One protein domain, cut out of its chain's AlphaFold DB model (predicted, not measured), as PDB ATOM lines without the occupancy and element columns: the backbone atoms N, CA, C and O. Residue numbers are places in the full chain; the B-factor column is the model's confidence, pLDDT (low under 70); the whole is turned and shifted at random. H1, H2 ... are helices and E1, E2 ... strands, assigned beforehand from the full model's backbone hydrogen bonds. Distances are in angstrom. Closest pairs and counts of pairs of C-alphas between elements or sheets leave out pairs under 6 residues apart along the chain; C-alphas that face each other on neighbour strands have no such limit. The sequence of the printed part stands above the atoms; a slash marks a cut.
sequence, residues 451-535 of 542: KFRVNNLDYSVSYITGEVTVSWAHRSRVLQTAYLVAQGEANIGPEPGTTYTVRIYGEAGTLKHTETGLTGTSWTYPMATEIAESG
ATOM      1  N   LYS A 451     141.616 163.336 154.953       95.94
ATOM      2  CA  LYS A 451     141.308 162.731 156.260       95.94
ATOM      3  C   LYS A 451     140.619 161.369 156.149       95.94
ATOM      4  O   LYS A 451     139.641 161.100 156.847       95.94
ATOM      5  N   PHE A 452     141.107 160.529 155.239       95.19
ATOM      6  CA  PHE A 452     140.537 159.208 155.023       95.19
ATOM      7  C   PHE A 452     140.708 158.349 156.279       95.19
ATOM      8  O   PHE A 452     141.790 158.296 156.870       95.19
ATOM      9  N   ARG A 453     139.625 157.695 156.700       94.94
ATOM     10  CA  ARG A 453     139.593 156.822 157.870       94.94
ATOM     11  C   ARG A 453     138.830 155.542 157.568       94.94
ATOM     12  O   ARG A 453     137.822 155.573 156.863       94.94
ATOM     13  N   VAL A 454     139.262 154.453 158.194       94.19
ATOM     14  CA  VAL A 454     138.532 153.186 158.280       94.19
ATOM     15  C   VAL A 454     138.266 152.909 159.753       94.19
ATOM     16  O   VAL A 454     139.201 152.833 160.543       94.19
ATOM     17  N   ASN A 455     136.999 152.811 160.152       92.81
ATOM     18  CA  ASN A 455     136.578 152.669 161.551       92.81
ATOM     19  C   ASN A 455     137.242 153.709 162.476       92.81
ATOM     20  O   ASN A 455     137.727 153.382 163.555       92.81
ATOM     21  N   ASN A 456     137.281 154.972 162.031       91.44
ATOM     22  CA  ASN A 456     137.940 156.114 162.691       91.44
ATOM     23  C   ASN A 456     139.477 156.038 162.811       91.44
ATOM     24  O   ASN A 456     140.093 156.961 163.347       91.44
ATOM     25  N   LEU A 457     140.119 155.006 162.264       92.56
ATOM     26  CA  LEU A 457     141.576 154.871 162.204       92.56
ATOM     27  C   LEU A 457     142.108 155.405 160.871       92.56
ATOM     28  O   LEU A 457     141.426 155.321 159.856       92.56
ATOM     29  N   ASP A 458     143.299 156.000 160.878       90.62
ATOM     30  CA  ASP A 458     143.992 156.454 159.661       90.62
ATOM     31  C   ASP A 458     144.787 155.308 159.012       90.62
ATOM     32  O   ASP A 458     144.512 154.129 159.234       90.62
ATOM     33  N   TYR A 459     145.787 155.653 158.199       88.62
ATOM     34  CA  TYR A 459     146.687 154.717 157.532       88.62
ATOM     35  C   TYR A 459     147.463 153.786 158.483       88.62
ATOM     36  O   TYR A 459     148.051 152.820 158.006       88.62
ATOM     37  N   SER A 460     147.445 154.022 159.802       86.31
ATOM     38  CA  SER A 460     148.021 153.111 160.802       86.31
ATOM     39  C   SER A 460     147.176 151.854 161.077       86.31
ATOM     40  O   SER A 460     147.612 150.969 161.820       86.31
ATOM     41  N   VAL A 461     145.975 151.737 160.491       86.31
ATOM     42  CA  VAL A 461     145.107 150.565 160.675       86.31
ATOM     43  C   VAL A 461     145.769 149.283 160.150       86.31
ATOM     44  O   VAL A 461     146.079 149.152 158.968       86.31
ATOM     45  N   SER A 462     145.972 148.308 161.039       82.88
ATOM     46  CA  SER A 462     146.564 147.001 160.701       82.88
ATOM     47  C   SER A 462     145.525 145.887 160.556       82.88
ATOM     48  O   SER A 462     145.754 144.919 159.837       82.88
ATOM     49  N   TYR A 463     144.372 146.023 161.211       82.44
ATOM     50  CA  TYR A 463     143.238 145.112 161.097       82.44
ATOM     51  C   TYR A 463     141.930 145.861 161.356       82.44
ATOM     52  O   TYR A 463     141.903 146.870 162.060       82.44
ATOM     53  N   ILE A 464     140.837 145.351 160.792       80.94
ATOM     54  CA  ILE A 464     139.496 145.914 160.953       80.94
ATOM     55  C   ILE A 464     138.647 144.899 161.715       80.94
ATOM     56  O   ILE A 464     138.603 143.724 161.353       80.94
ATOM     57  N   THR A 465     137.973 145.347 162.771       78.94
ATOM     58  CA  THR A 465     137.000 144.538 163.515       78.94
ATOM     59  C   THR A 465     135.605 145.108 163.351       78.94
ATOM     60  O   THR A 465     135.431 146.326 163.405       78.94
ATOM     61  N   GLY A 466     134.616 144.222 163.250       82.75
ATOM     62  CA  GLY A 466     133.219 144.607 163.090       82.75
ATOM     63  C   GLY A 466     132.918 145.174 161.704       82.75
ATOM     64  O   GLY A 466     133.635 144.914 160.737       82.75
ATOM     65  N   GLU A 467     131.827 145.930 161.638       87.62
ATOM     66  CA  GLU A 467     131.356 146.572 160.416       87.62
ATOM     67  C   GLU A 467     132.379 147.593 159.893       87.62
ATOM     68  O   GLU A 467     132.998 148.324 160.672       87.62
ATOM     69  N   VAL A 468     132.581 147.634 158.573       91.38
ATOM     70  CA  VAL A 468     133.555 148.538 157.947       91.38
ATOM     71  C   VAL A 468     132.872 149.853 157.610       91.38
ATOM     72  O   VAL A 468     132.067 149.927 156.689       91.38
ATOM     73  N   THR A 469     133.231 150.917 158.315       94.69
ATOM     74  CA  THR A 469     132.843 152.287 157.984       94.69
ATOM     75  C   THR A 469     134.051 153.040 157.460       94.69
ATOM     76  O   THR A 469     135.061 153.177 158.149       94.69
ATOM     77  N   VAL A 470     133.940 153.547 156.238       96.06
ATOM     78  CA  VAL A 470     134.913 154.461 155.646       96.06
ATOM     79  C   VAL A 470     134.392 155.886 155.747       96.06
ATOM     80  O   VAL A 470     133.209 156.142 155.530       96.06
ATOM     81  N   SER A 471     135.271 156.828 156.068       97.19
ATOM     82  CA  SER A 471     134.930 158.250 156.114       97.19
ATOM     83  C   SER A 471     136.060 159.110 155.576       97.19
ATOM     84  O   SER A 471     137.222 158.712 155.630       97.19
ATOM     85  N   TRP A 472     135.724 160.293 155.079       97.38
ATOM     86  CA  TRP A 472     136.662 161.241 154.496       97.38
ATOM     87  C   TRP A 472     136.177 162.683 154.657       97.38
ATOM     88  O   TRP A 472     135.007 162.963 154.915       97.38
ATOM     89  N   ALA A 473     137.096 163.620 154.468       97.00
ATOM     90  CA  ALA A 473     136.829 165.038 154.306       97.00
ATOM     91  C   ALA A 473     136.798 165.392 152.813       97.00
ATOM     92  O   ALA A 473     137.620 164.903 152.031       97.00
ATOM     93  N   HIS A 474     135.870 166.261 152.408       96.69
ATOM     94  CA  HIS A 474     135.936 166.826 151.066       96.69
ATOM     95  C   HIS A 474     137.139 167.759 150.934       96.69
ATOM     96  O   HIS A 474     137.467 168.514 151.855       96.69
ATOM     97  N   ARG A 475     137.744 167.694 149.752       95.81
ATOM     98  CA  ARG A 475     138.765 168.599 149.239       95.81
ATOM     99  C   ARG A 475     138.247 169.196 147.933       95.81
ATOM    100  O   ARG A 475     137.413 168.588 147.261       95.81
ATOM    101  N   SER A 476     138.723 170.384 147.602       94.88
ATOM    102  CA  SER A 476     138.293 171.156 146.443       94.88
ATOM    103  C   SER A 476     139.468 171.955 145.908       94.88
ATOM    104  O   SER A 476     140.027 172.783 146.628       94.88
ATOM    105  N   ARG A 477     139.837 171.743 144.641       94.62
ATOM    106  CA  ARG A 477     140.989 172.441 144.052       94.62
ATOM    107  C   ARG A 477     140.769 173.952 143.989       94.62
ATOM    108  O   ARG A 477     141.693 174.710 144.245       94.62
ATOM    109  N   VAL A 478     139.526 174.374 143.736       93.06
ATOM    110  CA  VAL A 478     139.136 175.786 143.579       93.06
ATOM    111  C   VAL A 478     138.952 176.523 144.909       93.06
ATOM    112  O   VAL A 478     138.861 177.742 144.911       93.06
ATOM    113  N   LEU A 479     138.874 175.807 146.038       93.19
ATOM    114  CA  LEU A 479     138.813 176.411 147.381       93.19
ATOM    115  C   LEU A 479     140.150 176.324 148.131       93.19
ATOM    116  O   LEU A 479     140.291 176.906 149.204       93.19
ATOM    117  N   GLN A 480     141.122 175.581 147.598       93.31
ATOM    118  CA  GLN A 480     142.409 175.305 148.236       93.31
ATOM    119  C   GLN A 480     143.553 176.008 147.499       93.31
ATOM    120  O   GLN A 480     144.527 175.361 147.130       93.31
ATOM    121  N   THR A 481     143.423 177.321 147.282       92.25
ATOM    122  CA  THR A 481     144.457 178.179 146.671       92.25
ATOM    123  C   THR A 481     145.172 179.075 147.691       92.25
ATOM    124  O   THR A 481     146.200 179.659 147.380       92.25
ATOM    125  N   ALA A 482     144.692 179.147 148.940       92.69
ATOM    126  CA  ALA A 482     145.264 180.027 149.965       92.69
ATOM    127  C   ALA A 482     146.514 179.459 150.671       92.69
ATOM    128  O   ALA A 482     147.400 180.219 151.046       92.69
ATOM    129  N   TYR A 483     146.566 178.144 150.898       94.81
ATOM    130  CA  TYR A 483     147.706 177.432 151.492       94.81
ATOM    131  C   TYR A 483     147.645 175.939 151.140       94.81
ATOM    132  O   TYR A 483     146.595 175.420 150.740       94.81
ATOM    133  N   LEU A 484     148.767 175.238 151.316       96.50
ATOM    134  CA  LEU A 484     148.858 173.795 151.112       96.50
ATOM    135  C   LEU A 484     148.168 173.047 152.257       96.50
ATOM    136  O   LEU A 484     148.731 172.844 153.326       96.50
ATOM    137  N   VAL A 485     146.928 172.628 152.022       96.56
ATOM    138  CA  VAL A 485     146.119 171.918 153.024       96.56
ATOM    139  C   VAL A 485     146.634 170.499 153.256       96.56
ATOM    140  O   VAL A 485     146.722 169.691 152.314       96.56
ATOM    141  N   ALA A 486     146.868 170.178 154.525       95.19
ATOM    142  CA  ALA A 486     147.339 168.879 154.973       95.19
ATOM    143  C   ALA A 486     146.220 167.823 154.998       95.19
ATOM    144  O   ALA A 486     145.030 168.103 155.156       95.19
ATOM    145  N   GLN A 487     146.604 166.548 154.909       92.69
ATOM    146  CA  GLN A 487     145.657 165.426 154.880       92.69
ATOM    147  C   GLN A 487     144.816 165.265 156.153       92.69
ATOM    148  O   GLN A 487     143.762 164.637 156.104       92.69
ATOM    149  N   GLY A 488     145.248 165.803 157.294       91.75
ATOM    150  CA  GLY A 488     144.526 165.690 158.568       91.75
ATOM    151  C   GLY A 488     143.388 166.698 158.763       91.75
ATOM    152  O   GLY A 488     142.636 166.591 159.744       91.75
ATOM    153  N   GLU A 489     143.267 167.672 157.864       95.12
ATOM    154  CA  GLU A 489     142.417 168.842 158.052       95.12
ATOM    155  C   GLU A 489     140.917 168.569 157.914       95.12
ATOM    156  O   GLU A 489     140.464 167.494 157.509       95.12
ATOM    157  N   ALA A 490     140.124 169.543 158.364       94.31
ATOM    158  CA  ALA A 490     138.672 169.466 158.338       94.31
ATOM    159  C   ALA A 490     138.116 169.522 156.904       94.31
ATOM    160  O   ALA A 490     138.815 169.778 155.932       94.31
ATOM    161  N   ASN A 491     136.819 169.252 156.783       94.69
ATOM    162  CA  ASN A 491     136.110 169.255 155.511       94.69
ATOM    163  C   ASN A 491     136.003 170.679 154.931       94.69
ATOM    164  O   ASN A 491     135.465 171.560 155.597       94.69
ATOM    165  N   ILE A 492     136.481 170.877 153.696       92.44
ATOM    166  CA  ILE A 492     136.492 172.177 152.987       92.44
ATOM    167  C   ILE A 492     135.315 172.297 151.994       92.44
ATOM    168  O   ILE A 492     135.101 173.330 151.365       92.44
ATOM    169  N   GLY A 493     134.481 171.262 151.897       91.31
ATOM    170  CA  GLY A 493     133.416 171.153 150.906       91.31
ATOM    171  C   GLY A 493     133.931 170.619 149.560       91.31
ATOM    172  O   GLY A 493     135.107 170.788 149.230       91.31
ATOM    173  N   PRO A 494     133.085 169.915 148.790       90.75
ATOM    174  CA  PRO A 494     133.479 169.379 147.498       90.75
ATOM    175  C   PRO A 494     133.298 170.416 146.388       90.75
ATOM    176  O   PRO A 494     132.472 171.324 146.486       90.75
ATOM    177  N   GLU A 495     133.994 170.219 145.273       92.56
ATOM    178  CA  GLU A 495     133.612 170.875 144.021       92.56
ATOM    179  C   GLU A 495     132.212 170.406 143.577       92.56
ATOM    180  O   GLU A 495     131.868 169.229 143.780       92.56
ATOM    181  N   PRO A 496     131.390 171.275 142.956       90.88
ATOM    182  CA  PRO A 496     130.082 170.884 142.441       90.88
ATOM    183  C   PRO A 496     130.158 169.644 141.541       90.88
ATOM    184  O   PRO A 496     130.953 169.586 140.607       90.88
ATOM    185  N   GLY A 497     129.315 168.647 141.819       91.12
ATOM    186  CA  GLY A 497     129.266 167.396 141.054       91.12
ATOM    187  C   GLY A 497     130.284 166.327 141.468       91.12
ATOM    188  O   GLY A 497     130.297 165.251 140.869       91.12
ATOM    189  N   THR A 498     131.105 166.567 142.497       93.25
ATOM    190  CA  THR A 498     132.016 165.541 143.030       93.25
ATOM    191  C   THR A 498     131.234 164.350 143.581       93.25
ATOM    192  O   THR A 498     130.305 164.511 144.373       93.25
ATOM    193  N   THR A 499     131.653 163.143 143.202       95.94
ATOM    194  CA  THR A 499     131.170 161.887 143.781       95.94
ATOM    195  C   THR A 499     132.346 160.991 144.145       95.94
ATOM    196  O   THR A 499     133.416 161.072 143.540       95.94
ATOM    197  N   TYR A 500     132.145 160.121 145.128       96.19
ATOM    198  CA  TYR A 500     133.124 159.138 145.570       96.19
ATOM    199  C   TYR A 500     132.709 157.737 145.128       96.19
ATOM    200  O   TYR A 500     131.525 157.410 145.002       96.19
ATOM    201  N   THR A 501     133.717 156.906 144.877       97.06
ATOM    202  CA  THR A 501     133.559 155.474 144.634       97.06
ATOM    203  C   THR A 501     134.385 154.720 145.661       97.06
ATOM    204  O   THR A 501     135.600 154.907 145.725       97.06
ATOM    205  N   VAL A 502     133.739 153.862 146.445       96.56
ATOM    206  CA  VAL A 502     134.406 152.979 147.405       96.56
ATOM    207  C   VAL A 502     134.533 151.599 146.774       96.56
ATOM    208  O   VAL A 502     133.547 151.011 146.340       96.56
ATOM    209  N   ARG A 503     135.760 151.077 146.715       95.56
ATOM    210  CA  ARG A 503     136.047 149.710 146.262       95.56
ATOM    211  C   ARG A 503     136.631 148.918 147.422       95.56
ATOM    212  O   ARG A 503     137.682 149.291 147.937       95.56
ATOM    213  N   ILE A 504     135.963 147.836 147.811       91.75
ATOM    214  CA  ILE A 504     136.430 146.933 148.867       91.75
ATOM    215  C   ILE A 504     137.045 145.705 148.211       91.75
ATOM    216  O   ILE A 504     136.390 145.023 147.422       91.75
ATOM    217  N   TYR A 505     138.297 145.418 148.553       90.12
ATOM    218  CA  TYR A 505     139.017 144.224 148.122       90.12
ATOM    219  C   TYR A 505     139.161 143.273 149.313       90.12
ATOM    220  O   TYR A 505     139.442 143.708 150.427       90.12
ATOM    221  N   GLY A 506     138.937 141.979 149.084       84.25
ATOM    222  CA  GLY A 506     139.121 140.938 150.097       84.25
ATOM    223  C   GLY A 506     140.599 140.627 150.352       84.25
ATOM    224  O   GLY A 506     141.477 141.131 149.658       84.25
ATOM    225  N   GLU A 507     140.875 139.735 151.304       79.94
ATOM    226  CA  GLU A 507     142.237 139.402 151.773       79.94
ATOM    227  C   GLU A 507     143.173 138.879 150.669       79.94
ATOM    228  O   GLU A 507     144.374 139.125 150.700       79.94
ATOM    229  N   ALA A 508     142.622 138.217 149.648       84.06
ATOM    230  CA  ALA A 508     143.361 137.762 148.467       84.06
ATOM    231  C   ALA A 508     143.542 138.855 147.387       84.06
ATOM    232  O   ALA A 508     143.880 138.550 146.246       84.06
ATOM    233  N   GLY A 509     143.228 140.120 147.692       87.06
ATOM    234  CA  GLY A 509     143.304 141.249 146.757       87.06
ATOM    235  C   GLY A 509     142.208 141.272 145.683       87.06
ATOM    236  O   GLY A 509     142.267 142.072 144.755       87.06
ATOM    237  N   THR A 510     141.198 140.404 145.779       90.69
ATOM    238  CA  THR A 510     140.086 140.350 144.815       90.69
ATOM    239  C   THR A 510     139.011 141.376 145.166       90.69
ATOM    240  O   THR A 510     138.616 141.465 146.326       90.69
ATOM    241  N   LEU A 511     138.502 142.115 144.176       93.25
ATOM    242  CA  LEU A 511     137.395 143.058 144.362       93.25
ATOM    243  C   LEU A 511     136.140 142.323 144.862       93.25
ATOM    244  O   LEU A 511     135.717 141.338 144.260       93.25
ATOM    245  N   LYS A 512     135.563 142.800 145.966       92.81
ATOM    246  CA  LYS A 512     134.356 142.247 146.600       92.81
ATOM    247  C   LYS A 512     133.148 143.152 146.448       92.81
ATOM    248  O   LYS A 512     132.073 142.656 146.141       92.81
ATOM    249  N   HIS A 513     133.354 144.456 146.595       94.12
ATOM    250  CA  HIS A 513     132.277 145.432 146.536       94.12
ATOM    251  C   HIS A 513     132.707 146.690 145.789       94.12
ATOM    252  O   HIS A 513     133.870 147.100 145.860       94.12
ATOM    253  N   THR A 514     131.768 147.318 145.087       96.62
ATOM    254  CA  THR A 514     131.932 148.658 144.520       96.62
ATOM    255  C   THR A 514     130.674 149.463 144.793       96.62
ATOM    256  O   THR A 514     129.622 149.158 144.246       96.62
ATOM    257  N   GLU A 515     130.823 150.518 145.583       97.25
ATOM    258  CA  GLU A 515     129.784 151.512 145.820       97.25
ATOM    259  C   GLU A 515     130.146 152.786 145.049       97.25
ATOM    260  O   GLU A 515     131.272 153.277 145.156       97.25
ATOM    261  N   THR A 516     129.218 153.331 144.262       97.38
ATOM    262  CA  THR A 516     129.459 154.488 143.375       97.38
ATOM    263  C   THR A 516     128.461 155.610 143.620       97.38
ATOM    264  O   THR A 516     127.342 155.356 144.046       97.38
ATOM    265  N   GLY A 517     128.814 156.843 143.245       96.31
ATOM    266  CA  GLY A 517     127.875 157.970 143.283       96.31
ATOM    267  C   GLY A 517     127.660 158.545 144.684       96.31
ATOM    268  O   GLY A 517     126.702 159.279 144.910       96.31
ATOM    269  N   LEU A 518     128.556 158.236 145.622       97.31
ATOM    270  CA  LEU A 518     128.488 158.732 146.992       97.31
ATOM    271  C   LEU A 518     128.760 160.237 147.013       97.31
ATOM    272  O   LEU A 518     129.805 160.688 146.551       97.31
ATOM    273  N   THR A 519     127.836 161.015 147.568       95.81
ATOM    274  CA  THR A 519     127.965 162.478 147.709       95.81
ATOM    275  C   THR A 519     128.286 162.914 149.137       95.81
ATOM    276  O   THR A 519     128.669 164.059 149.358       95.81
ATOM    277  N   GLY A 520     128.134 162.010 150.109       95.38
ATOM    278  CA  GLY A 520     128.445 162.257 151.513       95.38
ATOM    279  C   GLY A 520     129.933 162.137 151.846       95.38
ATOM    280  O   GLY A 520     130.804 162.051 150.980       95.38
ATOM    281  N   THR A 521     130.207 162.102 153.147       96.88
ATOM    282  CA  THR A 521     131.552 162.036 153.746       96.88
ATOM    283  C   THR A 521     131.852 160.695 154.406       96.88
ATOM    284  O   THR A 521     132.885 160.528 155.051       96.88
ATOM    285  N   SER A 522     130.929 159.744 154.310       97.25
ATOM    286  CA  SER A 522     131.099 158.403 154.849       97.25
ATOM    287  C   SER A 522     130.227 157.404 154.112       97.25
ATOM    288  O   SER A 522     129.216 157.766 153.506       97.25
ATOM    289  N   TRP A 523     130.640 156.148 154.178       97.75
ATOM    290  CA  TRP A 523     129.853 155.007 153.754       97.75
ATOM    291  C   TRP A 523     130.199 153.807 154.628       97.75
ATOM    292  O   TRP A 523     131.354 153.609 155.014       97.75
ATOM    293  N   THR A 524     129.191 153.006 154.933       96.00
ATOM    294  CA  THR A 524     129.331 151.812 155.757       96.00
ATOM    295  C   THR A 524     129.038 150.605 154.893       96.00
ATOM    296  O   THR A 524     127.981 150.546 154.269       96.00
ATOM    297  N   TYR A 525     129.970 149.655 154.868       93.31
ATOM    298  CA  TYR A 525     129.787 148.359 154.237       93.31
ATOM    299  C   TYR A 525     128.981 147.471 155.186       93.31
ATOM    300  O   TYR A 525     129.539 147.021 156.193       93.31
ATOM    301  N   PRO A 526     127.680 147.236 154.925       89.88
ATOM    302  CA  PRO A 526     126.829 146.578 155.901       89.88
ATOM    303  C   PRO A 526     127.302 145.150 156.142       89.88
ATOM    304  O   PRO A 526     127.566 144.413 155.189       89.88
ATOM    305  N   MET A 527     127.346 144.725 157.405       86.19
ATOM    306  CA  MET A 527     127.903 143.412 157.763       86.19
ATOM    307  C   MET A 527     127.186 142.243 157.059       86.19
ATOM    308  O   MET A 527     127.815 141.265 156.664       86.19
ATOM    309  N   ALA A 528     125.872 142.350 156.838       86.81
ATOM    310  CA  ALA A 528     125.113 141.343 156.090       86.81
ATOM    311  C   ALA A 528     125.557 141.236 154.618       86.81
ATOM    312  O   ALA A 528     125.651 140.132 154.082       86.81
ATOM    313  N   THR A 529     125.859 142.373 153.982       88.81
ATOM    314  CA  THR A 529     126.374 142.434 152.607       88.81
ATOM    315  C   THR A 529     127.791 141.880 152.545       88.81
ATOM    316  O   THR A 529     128.089 141.058 151.681       88.81
ATOM    317  N   GLU A 530     128.641 142.250 153.507       86.38
ATOM    318  CA  GLU A 530     129.994 141.705 153.624       86.38
ATOM    319  C   GLU A 530     129.980 140.178 153.713       86.38
ATOM    320  O   GLU A 530     130.707 139.518 152.972       86.38
ATOM    321  N   ILE A 531     129.153 139.599 154.588       84.94
ATOM    322  CA  ILE A 531     129.063 138.141 154.749       84.94
ATOM    323  C   ILE A 531     128.650 137.479 153.427       84.94
ATOM    324  O   ILE A 531     129.238 136.469 153.032       84.94
ATOM    325  N   ALA A 532     127.678 138.063 152.719       86.62
ATOM    326  CA  ALA A 532     127.188 137.536 151.451       86.62
ATOM    327  C   ALA A 532     128.237 137.598 150.319       86.62
ATOM    328  O   ALA A 532     128.340 136.658 149.533       86.62
ATOM    329  N   GLU A 533     129.024 138.673 150.234       88.19
ATOM    330  CA  GLU A 533     129.985 138.907 149.140       88.19
ATOM    331  C   GLU A 533     131.385 138.328 149.417       88.19
ATOM    332  O   GLU A 533     132.090 137.851 148.516       88.19
ATOM    333  N   SER A 534     131.825 138.362 150.676       78.88
ATOM    334  CA  SER A 534     133.129 137.830 151.078       78.88
ATOM    335  C   SER A 534     133.106 136.311 151.241       78.88
ATOM    336  O   SER A 534     134.115 135.668 150.945       78.88
ATOM    337  N   GLY A 535     131.969 135.745 151.672       70.81
ATOM    338  CA  GLY A 535     131.851 134.349 152.095       70.81
ATOM    339  C   GLY A 535     132.532 134.054 153.438       70.81
ATOM    340  O   GLY A 535     132.675 132.889 153.806       70.81
TER     341      GLY A 535
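This is residues 451 to 535 of the 542 residues of the protein "Phage-tail_3 domain-containing protein" of Cupriavidus gilardii CR3 (UniProt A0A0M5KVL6). Two small sheets of strands lie partly face to face, a three-strand sheet of E1, E2 and E5 and a two-strand hairpin of E3 and E4, and their strands run along the long axis of the domain. The short helix H1 sits at one end of this axis, and the loop of residues 474 to 499 makes the other end. The printed part has 85 residues, with five named strands and then one named helix, in the order E1 E2 E3 E4 E5 H1; both sheets are antiparallel, the larger in the order E1, E2, E5. The class is mixed, helices and strands, with under half of the residues, 36, in named elements. The whole is elongated, 47 by 28 by 19 A, and only just loose, close to compact, with a radius of gyration of the C-alphas of 14.7 A.

E1, residues 451 to 454, and E2, residues 468 to 473, form a hairpin, antiparallel at 177 degrees; N 453 and O 471 are 2.8 A apart, within hydrogen-bond range. E2 is the inner strand, and its other neighbour is E5, residues 522 to 525, antiparallel at 165 degrees, with N 525 and O 468 at 2.8 A. E3, residues 500 to 505, and E4, residues 511 to 518, form the second hairpin, antiparallel at 170 degrees, with N 502 and O 515 at 2.8 A. E3 and E5 are near each other, with 8 pairs of C-alphas within 10 A. E4 and E5 meet only through their link. E2 and E3 are only just apart, with their closest C-alphas 8.4 A from each other. H1, residues 527 to 534, is not on the three-strand sheet; its closest C-alpha pair with E4 is Lys 512 and Glu 533, 6.1 A. In H1 every O i to N i+4 pair is within hydrogen-bond range.

E1 begins at C-alpha 451 (141.308, 162.731, 156.260) and is 10.1 A long. E2 measures 17.2 A and E3 16.2 A. E4, the longest strand with 8 residues, measures 18.2 A from C-alpha 511 (137.395, 143.058, 144.362) to C-alpha 518. E5 is 10.1 A long, and H1 runs 10.2 A to C-alpha 534 (133.129, 137.830, 151.078).

The C-alphas farthest apart, those of Ala 482 and Gly 535, are 47.7 A from each other. The printed part has no cut. The links E1 to E2, 13 residues, and E2 to E3, 26 residues, are long; those from E3 to E4, E4 to E5 and E5 to H1 are tight. The mean pLDDT of the printed part is 91.7, and no printed residue is under 70.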